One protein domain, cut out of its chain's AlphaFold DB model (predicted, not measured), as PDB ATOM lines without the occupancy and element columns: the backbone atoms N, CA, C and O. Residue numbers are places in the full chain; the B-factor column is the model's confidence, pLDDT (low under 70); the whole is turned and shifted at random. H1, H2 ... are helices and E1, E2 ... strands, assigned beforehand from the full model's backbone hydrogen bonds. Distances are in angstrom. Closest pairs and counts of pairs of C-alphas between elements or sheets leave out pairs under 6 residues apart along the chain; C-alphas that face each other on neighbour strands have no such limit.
ATOM      1  N   PHE A  32      31.804  -6.314 118.273       88.31
ATOM      2  CA  PHE A  32      30.775  -5.652 119.072       88.31
ATOM      3  C   PHE A  32      29.521  -6.515 119.150       88.31
ATOM      4  O   PHE A  32      29.084  -7.058 118.132       88.31
ATOM      5  N   ALA A  33      28.951  -6.660 120.345       88.44
ATOM      6  CA  ALA A  33      27.686  -7.360 120.522       88.44
ATOM      7  C   ALA A  33      26.911  -6.845 121.735       88.44
ATOM      8  O   ALA A  33      27.436  -6.844 122.849       88.44
ATOM      9  N   ASP A  34      25.639  -6.529 121.491       92.00
ATOM     10  CA  ASP A  34      24.630  -6.204 122.494       92.00
ATOM     11  C   ASP A  34      23.608  -7.333 122.566       92.00
ATOM     12  O   ASP A  34      22.641  -7.373 121.805       92.00
ATOM     13  N   LEU A  35      23.812  -8.275 123.481       92.81
ATOM     14  CA  LEU A  35      22.925  -9.424 123.631       92.81
ATOM     15  C   LEU A  35      22.024  -9.226 124.843       92.81
ATOM     16  O   LEU A  35      22.502  -8.917 125.933       92.81
ATOM     17  N   LYS A  36      20.719  -9.424 124.655       95.12
ATOM     18  CA  LYS A  36      19.694  -9.239 125.686       95.12
ATOM     19  C   LYS A  36      18.810 -10.479 125.725       95.12
ATOM     20  O   LYS A  36      18.217 -10.846 124.712       95.12
ATOM     21  N   ALA A  37      18.758 -11.143 126.873       95.56
ATOM     22  CA  ALA A  37      17.959 -12.343 127.069       95.56
ATOM     23  C   ALA A  37      16.659 -12.014 127.803       95.56
ATOM     24  O   ALA A  37      16.643 -11.227 128.753       95.56
ATOM     25  N   PHE A  38      15.585 -12.658 127.365       95.50
ATOM     26  CA  PHE A  38      14.240 -12.517 127.906       95.50
ATOM     27  C   PHE A  38      13.670 -13.906 128.217       95.50
ATOM     28  O   PHE A  38      14.117 -14.888 127.608       95.50
ATOM     29  N   PRO A  39      12.661 -14.000 129.102       94.31
ATOM     30  CA  PRO A  39      11.938 -15.242 129.331       94.31
ATOM     31  C   PRO A  39      11.407 -15.814 128.014       94.31
ATOM     32  O   PRO A  39      11.010 -15.066 127.121       94.31
ATOM     33  N   LYS A  40      11.355 -17.145 127.899       88.88
ATOM     34  CA  LYS A  40      10.959 -17.838 126.659       88.88
ATOM     35  C   LYS A  40       9.578 -17.423 126.137       88.88
ATOM     36  O   LYS A  40       9.399 -17.312 124.929       88.88
ATOM     37  N   ASP A  41       8.648 -17.172 127.052       87.38
ATOM     38  CA  ASP A  41       7.282 -16.728 126.753       87.38
ATOM     39  C   ASP A  41       7.120 -15.201 126.884       87.38
ATOM     40  O   ASP A  41       6.007 -14.676 126.882       87.38
ATOM     41  N   GLY A  42       8.231 -14.481 127.052       84.38
ATOM     42  CA  GLY A  42       8.268 -13.032 127.153       84.38
ATOM     43  C   GLY A  42       8.194 -12.346 125.791       84.38
ATOM     44  O   GLY A  42       8.387 -12.950 124.736       84.38
ATOM     45  N   HIS A  43       7.954 -11.039 125.830       84.75
ATOM     46  CA  HIS A  43       8.034 -10.174 124.661       84.75
ATOM     47  C   HIS A  43       9.313  -9.342 124.765       84.75
ATOM     48  O   HIS A  43       9.380  -8.476 125.637       84.75
ATOM     49  N   PRO A  44      10.332  -9.606 123.923       88.62
ATOM     50  CA  PRO A  44      11.527  -8.780 123.883       88.62
ATOM     51  C   PRO A  44      11.159  -7.319 123.637       88.62
ATOM     52  O   PRO A  44      10.429  -6.997 122.699       88.62
ATOM     53  N   GLU A  45      11.666  -6.451 124.499       89.56
ATOM     54  CA  GLU A  45      11.482  -5.005 124.444       89.56
ATOM     55  C   GLU A  45      12.840  -4.319 124.291       89.56
ATOM     56  O   GLU A  45      13.887  -4.912 124.569       89.56
ATOM     57  N   ASP A  46      12.835  -3.069 123.835       89.88
ATOM     58  CA  ASP A  46      14.070  -2.299 123.771       89.88
ATOM     59  C   ASP A  46      14.528  -1.911 125.185       89.88
ATOM     60  O   ASP A  46      13.769  -1.361 125.985       89.88
ATOM     61  N   VAL A  47      15.791  -2.204 125.487       94.62
ATOM     62  CA  VAL A  47      16.419  -1.952 126.788       94.62
ATOM     63  C   VAL A  47      17.703  -1.172 126.553       94.62
ATOM     64  O   VAL A  47      18.780  -1.739 126.389       94.62
ATOM     65  N   SER A  48      17.595   0.150 126.521       94.56
ATOM     66  CA  SER A  48      18.708   1.035 126.163       94.56
ATOM     67  C   SER A  48      19.455   1.609 127.369       94.56
ATOM     68  O   SER A  48      20.604   2.037 127.229       94.56
ATOM     69  N   THR A  49      18.841   1.587 128.557       95.75
ATOM     70  CA  THR A  49      19.402   2.152 129.797       95.75
ATOM     71  C   THR A  49      19.314   1.202 130.990       95.75
ATOM     72  O   THR A  49      18.438   0.337 131.033       95.75
ATOM     73  N   TYR A  50      20.170   1.388 131.995       93.56
ATOM     74  CA  TYR A  50      20.139   0.629 133.245       93.56
ATOM     75  C   TYR A  50      18.775   0.740 133.937       93.56
ATOM     76  O   TYR A  50      18.217  -0.255 134.388       93.56
ATOM     77  N   GLU A  51      18.170   1.929 133.936       94.00
ATOM     78  CA  GLU A  51      16.824   2.123 134.481       94.00
ATOM     79  C   GLU A  51      15.774   1.294 133.725       94.00
ATOM     80  O   GLU A  51      14.956   0.612 134.349       94.00
ATOM     81  N   SER A  52      15.814   1.306 132.386       95.31
ATOM     82  CA  SER A  52      14.921   0.469 131.573       95.31
ATOM     83  C   SER A  52      15.177  -1.019 131.810       95.31
ATOM     84  O   SER A  52      14.230  -1.789 131.940       95.31
ATOM     85  N   TYR A  53      16.440  -1.421 131.988       95.38
ATOM     86  CA  TYR A  53      16.803  -2.797 132.304       95.38
ATOM     87  C   TYR A  53      16.172  -3.229 133.622       95.38
ATOM     88  O   TYR A  53      15.485  -4.248 133.653       95.38
ATOM     89  N   MET A  54      16.307  -2.427 134.677       94.62
ATOM     90  CA  MET A  54      15.737  -2.740 135.987       94.62
ATOM     91  C   MET A  54      14.208  -2.870 135.963       94.62
ATOM     92  O   MET A  54      13.665  -3.683 136.708       94.62
ATOM     93  N   LYS A  55      13.520  -2.125 135.089       95.44
ATOM     94  CA  LYS A  55      12.054  -2.167 134.931       95.44
ATOM     95  C   LYS A  55      11.555  -3.245 133.960       95.44
ATOM     96  O   LYS A  55      10.393  -3.631 134.045       95.44
ATOM     97  N   SER A  56      12.411  -3.699 133.048       95.75
ATOM     98  CA  SER A  56      12.077  -4.659 131.990       95.75
ATOM     99  C   SER A  56      11.927  -6.095 132.493       95.75
ATOM    100  O   SER A  56      12.355  -6.445 133.600       95.75
ATOM    101  N   SER A  57      11.425  -6.965 131.619       95.56
ATOM    102  CA  SER A  57      11.496  -8.423 131.806       95.56
ATOM    103  C   SER A  57      12.854  -9.036 131.427       95.56
ATOM    104  O   SER A  57      13.055 -10.229 131.632       95.56
ATOM    105  N   CYS A  58      13.806  -8.245 130.914       96.56
ATOM    106  CA  CYS A  58      15.131  -8.731 130.520       96.56
ATOM    107  C   CYS A  58      15.885  -9.324 131.721       96.56
ATOM    108  O   CYS A  58      15.994  -8.686 132.772       96.56
ATOM    109  N   GLU A  59      16.416 -10.535 131.565       96.06
ATOM    110  CA  GLU A  59      17.048 -11.305 132.646       96.06
ATOM    111  C   GLU A  59      18.575 -11.160 132.638       96.06
ATOM    112  O   GLU A  59      19.209 -11.073 133.695       96.06
ATOM    113  N   LEU A  60      19.162 -11.093 131.439       96.06
ATOM    114  CA  LEU A  60      20.604 -11.080 131.209       96.06
ATOM    115  C   LEU A  60      20.952 -10.122 130.068       96.06
ATOM    116  O   LEU A  60      20.328 -10.173 129.008       96.06
ATOM    117  N   ILE A  61      21.982  -9.302 130.259       96.56
ATOM    118  CA  ILE A  61      22.584  -8.488 129.200       96.56
ATOM    119  C   ILE A  61      24.070  -8.815 129.117       96.56
ATOM    120  O   ILE A  61      24.747  -8.835 130.142       96.56
ATOM    121  N   VAL A  62      24.572  -9.049 127.906       95.12
ATOM    122  CA  VAL A  62      25.999  -9.228 127.614       95.12
ATOM    123  C   VAL A  62      26.409  -8.171 126.599       95.12
ATOM    124  O   VAL A  62      25.922  -8.182 125.469       95.12
ATOM    125  N   LEU A  63      27.303  -7.277 127.010       94.69
ATOM    126  CA  LEU A  63      27.887  -6.238 126.166       94.69
ATOM    127  C   LEU A  63      29.342  -6.601 125.903       94.69
ATOM    128  O   LEU A  63      30.110  -6.781 126.852       94.69
ATOM    129  N   THR A  64      29.720  -6.734 124.638       92.06
ATOM    130  CA  THR A  64      31.086  -7.090 124.234       92.06
ATOM    131  C   THR A  64      31.662  -5.997 123.356       92.06
ATOM    132  O   THR A  64      31.104  -5.745 122.299       92.06
ATOM    133  N   ALA A  65      32.781  -5.399 123.760       90.94
ATOM    134  CA  ALA A  65      33.546  -4.444 122.961       90.94
ATOM    135  C   ALA A  65      34.971  -4.950 122.719       90.94
ATOM    136  O   ALA A  65      35.644  -5.446 123.635       90.94
ATOM    137  N   ASP A  66      35.419  -4.833 121.468       87.06
ATOM    138  CA  ASP A  66      36.734  -5.259 120.972       87.06
ATOM    139  C   ASP A  66      37.108  -6.703 121.367       87.06
ATOM    140  O   ASP A  66      38.283  -7.047 121.548       87.06
ATOM    141  N   SER A  67      36.084  -7.542 121.583       80.69
ATOM    142  CA  SER A  67      36.142  -8.920 122.119       80.69
ATOM    143  C   SER A  67      36.965  -9.123 123.395       80.69
ATOM    144  O   SER A  67      37.260 -10.256 123.776       80.69
ATOM    145  N   SER A  68      37.350  -8.033 124.051       85.44
ATOM    146  CA  SER A  68      38.266  -8.031 125.194       85.44
ATOM    147  C   SER A  68      37.601  -7.459 126.437       85.44
ATOM    148  O   SER A  68      37.987  -7.799 127.557       85.44
ATOM    149  N   PHE A  69      36.591  -6.609 126.244       90.38
ATOM    150  CA  PHE A  69      35.801  -6.018 127.309       90.38
ATOM    151  C   PHE A  69      34.402  -6.607 127.260       90.38
ATOM    152  O   PHE A  69      33.632  -6.328 126.343       90.38
ATOM    153  N   VAL A  70      34.088  -7.440 128.250       93.44
ATOM    154  CA  VAL A  70      32.775  -8.065 128.391       93.44
ATOM    155  C   VAL A  70      32.147  -7.574 129.684       93.44
ATOM    156  O   VAL A  70      32.716  -7.736 130.760       93.44
ATOM    157  N   THR A  71      30.974  -6.964 129.565       95.12
ATOM    158  CA  THR A  71      30.154  -6.511 130.689       95.12
ATOM    159  C   THR A  71      28.904  -7.383 130.732       95.12
ATOM    160  O   THR A  71      28.214  -7.504 129.720       95.12
ATOM    161  N   ILE A  72      28.617  -8.007 131.877       96.00
ATOM    162  CA  ILE A  72      27.444  -8.871 132.045       96.00
ATOM    163  C   ILE A  72      26.572  -8.327 133.172       96.00
ATOM    164  O   ILE A  72      27.031  -8.218 134.308       96.00
ATOM    165  N   TYR A  73      25.310  -8.039 132.864       96.06
ATOM    166  CA  TYR A  73      24.289  -7.692 133.852       96.06
ATOM    167  C   TYR A  73      23.332  -8.866 134.013       96.06
ATOM    168  O   TYR A  73      22.791  -9.359 133.024       96.06
ATOM    169  N   CYS A  74      23.114  -9.313 135.249       96.81
ATOM    170  CA  CYS A  74      22.202 -10.403 135.572       96.81
ATOM    171  C   CYS A  74      21.398 -10.037 136.823       96.81
ATOM    172  O   CYS A  74      21.986  -9.680 137.843       96.81
ATOM    173  N   LYS A  75      20.064 -10.128 136.745       95.50
ATOM    174  CA  LYS A  75      19.179  -9.816 137.883       95.50
ATOM    175  C   LYS A  75      19.202 -10.890 138.966       95.50
ATOM    176  O   LYS A  75      19.005 -10.581 140.136       95.50
ATOM    177  N   ASP A  76      19.401 -12.148 138.579       97.06
ATOM    178  CA  ASP A  76      19.447 -13.254 139.529       97.06
ATOM    179  C   ASP A  76      20.838 -13.352 140.167       97.06
ATOM    180  O   ASP A  76      21.833 -13.649 139.504       97.06
ATOM    181  N   GLN A  77      20.895 -13.116 141.478       95.88
ATOM    182  CA  GLN A  77      22.130 -13.097 142.267       95.88
ATOM    183  C   GLN A  77      22.912 -14.417 142.155       95.88
ATOM    184  O   GLN A  77      24.133 -14.413 142.005       95.88
ATOM    185  N   LYS A  78      22.213 -15.556 142.197       97.75
ATOM    186  CA  LYS A  78      22.847 -16.877 142.154       97.75
ATOM    187  C   LYS A  78      23.493 -17.126 140.790       97.75
ATOM    188  O   LYS A  78      24.626 -17.599 140.720       97.75
ATOM    189  N   ASN A  79      22.799 -16.791 139.708       97.31
ATOM    190  CA  ASN A  79      23.332 -16.887 138.355       97.31
ATOM    191  C   ASN A  79      24.501 -15.919 138.146       97.31
ATOM    192  O   ASN A  79      25.489 -16.299 137.520       97.31
ATOM    193  N   LEU A  80      24.439 -14.709 138.711       97.25
ATOM    194  CA  LEU A  80      25.544 -13.752 138.670       97.25
ATOM    195  C   LEU A  80      26.817 -14.311 139.332       97.25
ATOM    196  O   LEU A  80      27.907 -14.207 138.769       97.25
ATOM    197  N   GLU A  81      26.691 -14.945 140.499       97.50
ATOM    198  CA  GLU A  81      27.808 -15.606 141.191       97.50
ATOM    199  C   GLU A  81      28.376 -16.785 140.389       97.50
ATOM    200  O   GLU A  81      29.597 -16.925 140.274       97.50
ATOM    201  N   LEU A  82      27.510 -17.594 139.771       98.06
ATOM    202  CA  LEU A  82      27.928 -18.691 138.892       98.06
ATOM    203  C   LEU A  82      28.681 -18.186 137.657       98.06
ATOM    204  O   LEU A  82      29.708 -18.758 137.296       98.06
ATOM    205  N   LEU A  83      28.215 -17.103 137.028       97.50
ATOM    206  CA  LEU A  83      28.892 -16.468 135.892       97.50
ATOM    207  C   LEU A  83      30.274 -15.943 136.289       97.50
ATOM    208  O   LEU A  83      31.254 -16.167 135.576       97.50
ATOM    209  N   TYR A  84      30.361 -15.289 137.447       97.44
ATOM    210  CA  TYR A  84      31.615 -14.778 137.988       97.44
ATOM    211  C   TYR A  84      32.620 -15.907 138.268       97.44
ATOM    212  O   TYR A  84      33.791 -15.808 137.884       97.44
ATOM    213  N   GLN A  85      32.170 -17.008 138.878       98.06
ATOM    214  CA  GLN A  85      33.024 -18.171 139.126       98.06
ATOM    215  C   GLN A  85      33.441 -18.860 137.821       98.06
ATOM    216  O   GLN A  85      34.623 -19.138 137.637       98.06
ATOM    217  N   ASN A  86      32.518 -19.040 136.874       97.62
ATOM    218  CA  ASN A  86      32.831 -19.598 135.560       97.62
ATOM    219  C   ASN A  86      33.900 -18.766 134.832       97.62
ATOM    220  O   ASN A  86      34.833 -19.320 134.257       97.62
ATOM    221  N   ALA A  87      33.822 -17.432 134.901       96.50
ATOM    222  CA  ALA A  87      34.846 -16.572 134.318       96.50
ATOM    223  C   ALA A  87      36.230 -16.798 134.964       96.50
ATOM    224  O   ALA A  87      37.247 -16.838 134.265       96.50
ATOM    225  N   LYS A  88      36.281 -16.996 136.288       97.25
ATOM    226  CA  LYS A  88      37.526 -17.339 136.993       97.25
ATOM    227  C   LYS A  88      38.069 -18.694 136.560       97.25
ATOM    228  O   LYS A  88      39.264 -18.794 136.280       97.25
ATOM    229  N   ASP A  89      37.205 -19.696 136.472       98.19
ATOM    230  CA  ASP A  89      37.575 -21.068 136.119       98.19
ATOM    231  C   ASP A  89      38.071 -21.162 134.667       98.19
ATOM    232  O   ASP A  89      39.041 -21.864 134.382       98.19
ATOM    233  N   CYS A  90      37.495 -20.368 133.759       96.50
ATOM    234  CA  CYS A  90      37.993 -20.190 132.391       96.50
ATOM    235  C   CYS A  90      39.300 -19.375 132.308       96.50
ATOM    236  O   CYS A  90      39.863 -19.214 131.226       96.50
ATOM    237  N   GLY A  91      39.801 -18.851 133.430       96.69
ATOM    238  CA  GLY A  91      41.082 -18.159 133.509       96.69
ATOM    239  C   GLY A  91      41.062 -16.700 133.054       96.69
ATOM    240  O   GLY A  91      42.149 -16.110 132.951       96.69
ATOM    241  N   PHE A  92      39.882 -16.103 132.833       94.69
ATOM    242  CA  PHE A  92      39.757 -14.682 132.503       94.69
ATOM    243  C   PHE A  92      40.385 -13.805 133.597       94.69
ATOM    244  O   PHE A  92      40.516 -14.192 134.763       94.69
ATOM    245  N   LYS A  93      40.847 -12.618 133.206       93.38
ATOM    246  CA  LYS A  93      41.571 -11.686 134.083       93.38
ATOM    247  C   LYS A  93      40.755 -10.419 134.291       93.38
ATOM    248  O   LYS A  93      39.961 -10.065 133.431       93.38
ATOM    249  N   ARG A  94      41.019  -9.716 135.402       93.31
ATOM    250  CA  ARG A  94      40.336  -8.461 135.780       93.31
ATOM    251  C   ARG A  94      38.812  -8.629 135.880       93.31
ATOM    252  O   ARG A  94      38.057  -7.831 135.352       93.31
ATOM    253  N   ILE A  95      38.387  -9.713 136.529       95.62
ATOM    254  CA  ILE A  95      36.972 -10.012 136.757       95.62
ATOM    255  C   ILE A  95      36.537  -9.294 138.036       95.62
ATOM    256  O   ILE A  95      37.031  -9.608 139.124       95.62
ATOM    257  N   GLU A  96      35.600  -8.365 137.911       95.38
ATOM    258  CA  GLU A  96      35.083  -7.550 139.010       95.38
ATOM    259  C   GLU A  96      33.569  -7.364 138.898       95.38
ATOM    260  O   GLU A  96      32.994  -7.486 137.818       95.38
ATOM    261  N   TYR A  97      32.920  -7.105 140.034       95.12
ATOM    262  CA  TYR A  97      31.516  -6.708 140.044       95.12
ATOM    263  C   TYR A  97      31.384  -5.235 139.679       95.12
ATOM    264  O   TYR A  97      32.195  -4.408 140.096       95.12
ATOM    265  N   ILE A  98      30.327  -4.921 138.942       91.50
ATOM    266  CA  ILE A  98      29.949  -3.554 138.601       91.50
ATOM    267  C   ILE A  98      29.149  -2.982 139.766       91.50
ATOM    268  O   ILE A  98      28.257  -3.637 140.308       91.50
ATOM    269  N   THR A  99      29.490  -1.768 140.156       90.38
ATOM    270  CA  THR A  99      28.885  -1.019 141.252       90.38
ATOM    271  C   THR A  99      28.808   0.447 140.854       90.38
ATOM    272  O   THR A  99      29.595   0.912 140.030       90.38
ATOM    273  N   ASP A 100      27.963   1.211 141.540       85.75
ATOM    274  CA  ASP A 100      27.851   2.660 141.329       85.75
ATOM    275  C   ASP A 100      29.171   3.425 141.574       85.75
ATOM    276  O   ASP A 100      29.292   4.604 141.244       85.75
ATOM    277  N   HIS A 101      30.175   2.784 142.183       89.12
ATOM    278  CA  HIS A 101      31.478   3.385 142.461       89.12
ATOM    279  C   HIS A 101      32.512   3.181 141.353       89.12
ATOM    280  O   HIS A 101      33.396   4.025 141.203       89.12
ATOM    281  N   ASN A 102      32.446   2.071 140.613       90.38
ATOM    282  CA  ASN A 102      33.435   1.737 139.582       90.38
ATOM    283  C   ASN A 102      32.892   1.860 138.154       90.38
ATOM    284  O   ASN A 102      33.690   1.866 137.219       90.38
ATOM    285  N   ASP A 103      31.579   2.026 137.983       87.25
ATOM    286  CA  ASP A 103      30.965   2.258 136.683       87.25
ATOM    287  C   ASP A 103      29.799   3.247 136.792       87.25
ATOM    288  O   ASP A 103      28.799   2.995 137.458       87.25
ATOM    289  N   ALA A 104      29.935   4.392 136.124       88.19
ATOM    290  CA  ALA A 104      28.892   5.416 136.053       88.19
ATOM    291  C   ALA A 104      28.050   5.311 134.770       88.19
ATOM    292  O   ALA A 104      27.192   6.163 134.519       88.19
ATOM    293  N   ARG A 105      28.320   4.322 133.908       88.81
ATOM    294  CA  ARG A 105      27.596   4.152 132.650       88.81
ATOM    295  C   ARG A 105      26.178   3.693 132.942       88.81
ATOM    296  O   ARG A 105      25.937   2.758 133.693       88.81
ATOM    297  N   THR A 106      25.236   4.333 132.268       89.56
ATOM    298  CA  THR A 106      23.824   3.952 132.307       89.56
ATOM    299  C   THR A 106      23.345   3.387 130.979       89.56
ATOM    300  O   THR A 106      22.252   2.838 130.936       89.56
ATOM    301  N   GLY A 107      24.125   3.501 129.899       93.38
ATOM    302  CA  GLY A 107      23.804   2.921 128.595       93.38
ATOM    303  C   GLY A 107      24.006   1.405 128.581       93.38
ATOM    304  O   GLY A 107      25.018   0.910 129.070       93.38
ATOM    305  N   MET A 108      23.051   0.680 127.996       92.69
ATOM    306  CA  MET A 108      23.073  -0.788 127.869       92.69
ATOM    307  C   MET A 108      23.383  -1.220 126.429       92.69
ATOM    308  O   MET A 108      22.673  -2.044 125.837       92.69
ATOM    309  N   HIS A 109      24.418  -0.595 125.872       91.00
ATOM    310  CA  HIS A 109      24.943  -0.798 124.525       91.00
ATOM    311  C   HIS A 109      26.457  -0.546 124.506       91.00
ATOM    312  O   HIS A 109      26.980   0.127 125.406       91.00
ATOM    313  N   VAL A 110      27.144  -1.080 123.498       86.06
ATOM    314  CA  VAL A 110      28.553  -0.784 123.164       86.06
ATOM    315  C   VAL A 110      28.697  -0.028 121.854       86.06
ATOM    316  O   VAL A 110      27.873  -0.237 120.939       86.06
TER     317      VAL A 110
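AT A GLANCE: This is residues 32 to 110 of the 110 residues of an uncharacterized protein of Bacillus licheniformis CG-B52 (UniProt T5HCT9). A small three-stranded antiparallel sheet, E1 E2 E3, lies in the middle, with the helices H1 and H2 at its margins, each only grazing it. Two long stretches with no named element run round it: residues 38 to 49 loop out between E1 and H1, and residues 90 to 110 follow H2 to the last printed residue, whose C-alpha is 6.7 A from that of the first, with residues 99 to 104 sticking out free. The printed part has 79 residues, with named elements in the order E1, H1, E2, E3, H2 and a sheet order of E1, E2, E3. The class is mixed, helices and strands, with 37 residues in named elements, under half. The whole is compact, with a radius of gyration of the C-alphas of 12.8 A and spans of 35 by 25 by 24 A.

HOW THE PARTS SIT: E1, residues 32 to 37, is an edge strand and the antiparallel neighbour of E2, residues 60 to 65, at 179 degrees between their directions. N 35 and O 62 are within hydrogen-bond range at 2.9 A, and N 37 and O 60 at 2.8 A. H1, residues 50 to 55, is on the sheet but only grazes it, with its residues 50 to 53. E2 is the inner strand and forms a hairpin with E3, residues 69 to 74, the other edge strand; they are antiparallel at 171 degrees. N 63 and O 71 are 2.9 A apart, and N 69 and O 65 are 3.0 A apart, both within hydrogen-bond range. H2, residues 77 to 89, is on the sheet but only grazes it, with its residues 79 to 84. The closest C-alphas of E3 and H2 are those of Cys 74 and Leu 80, 5.7 A apart. H1 and H2 are apart. In H1 and H2 every O i to N i+4 pair is within hydrogen-bond range.

IN THESE COORDINATES: E1 begins at C-alpha 32, at (30.775, -5.652, 119.072), and is 16.5 A long from first to last C-alpha. H1 is 8.7 A long. E2 is 16.7 A long and begins at C-alpha 60, at (20.604, -11.080, 131.209). E3 is 16.5 A long. H2 is 18.4 A long and ends at C-alpha 89, at (37.575, -21.068, 136.119).

THE WHOLE: The two C-alphas farthest apart are those of Asp 41 and Lys 93, 35.4 A. The C-alphas of Phe 32 and Val 110, the first and last printed, are 6.7 A apart. The link from E1 to H1 is long, with 12 residues; those from H1 to E2, E2 to E3 and E3 to H2 are tight. The printed part has no cut and ends at the chain's last residue. Its mean pLDDT is 93.2, and no printed residue is under 70.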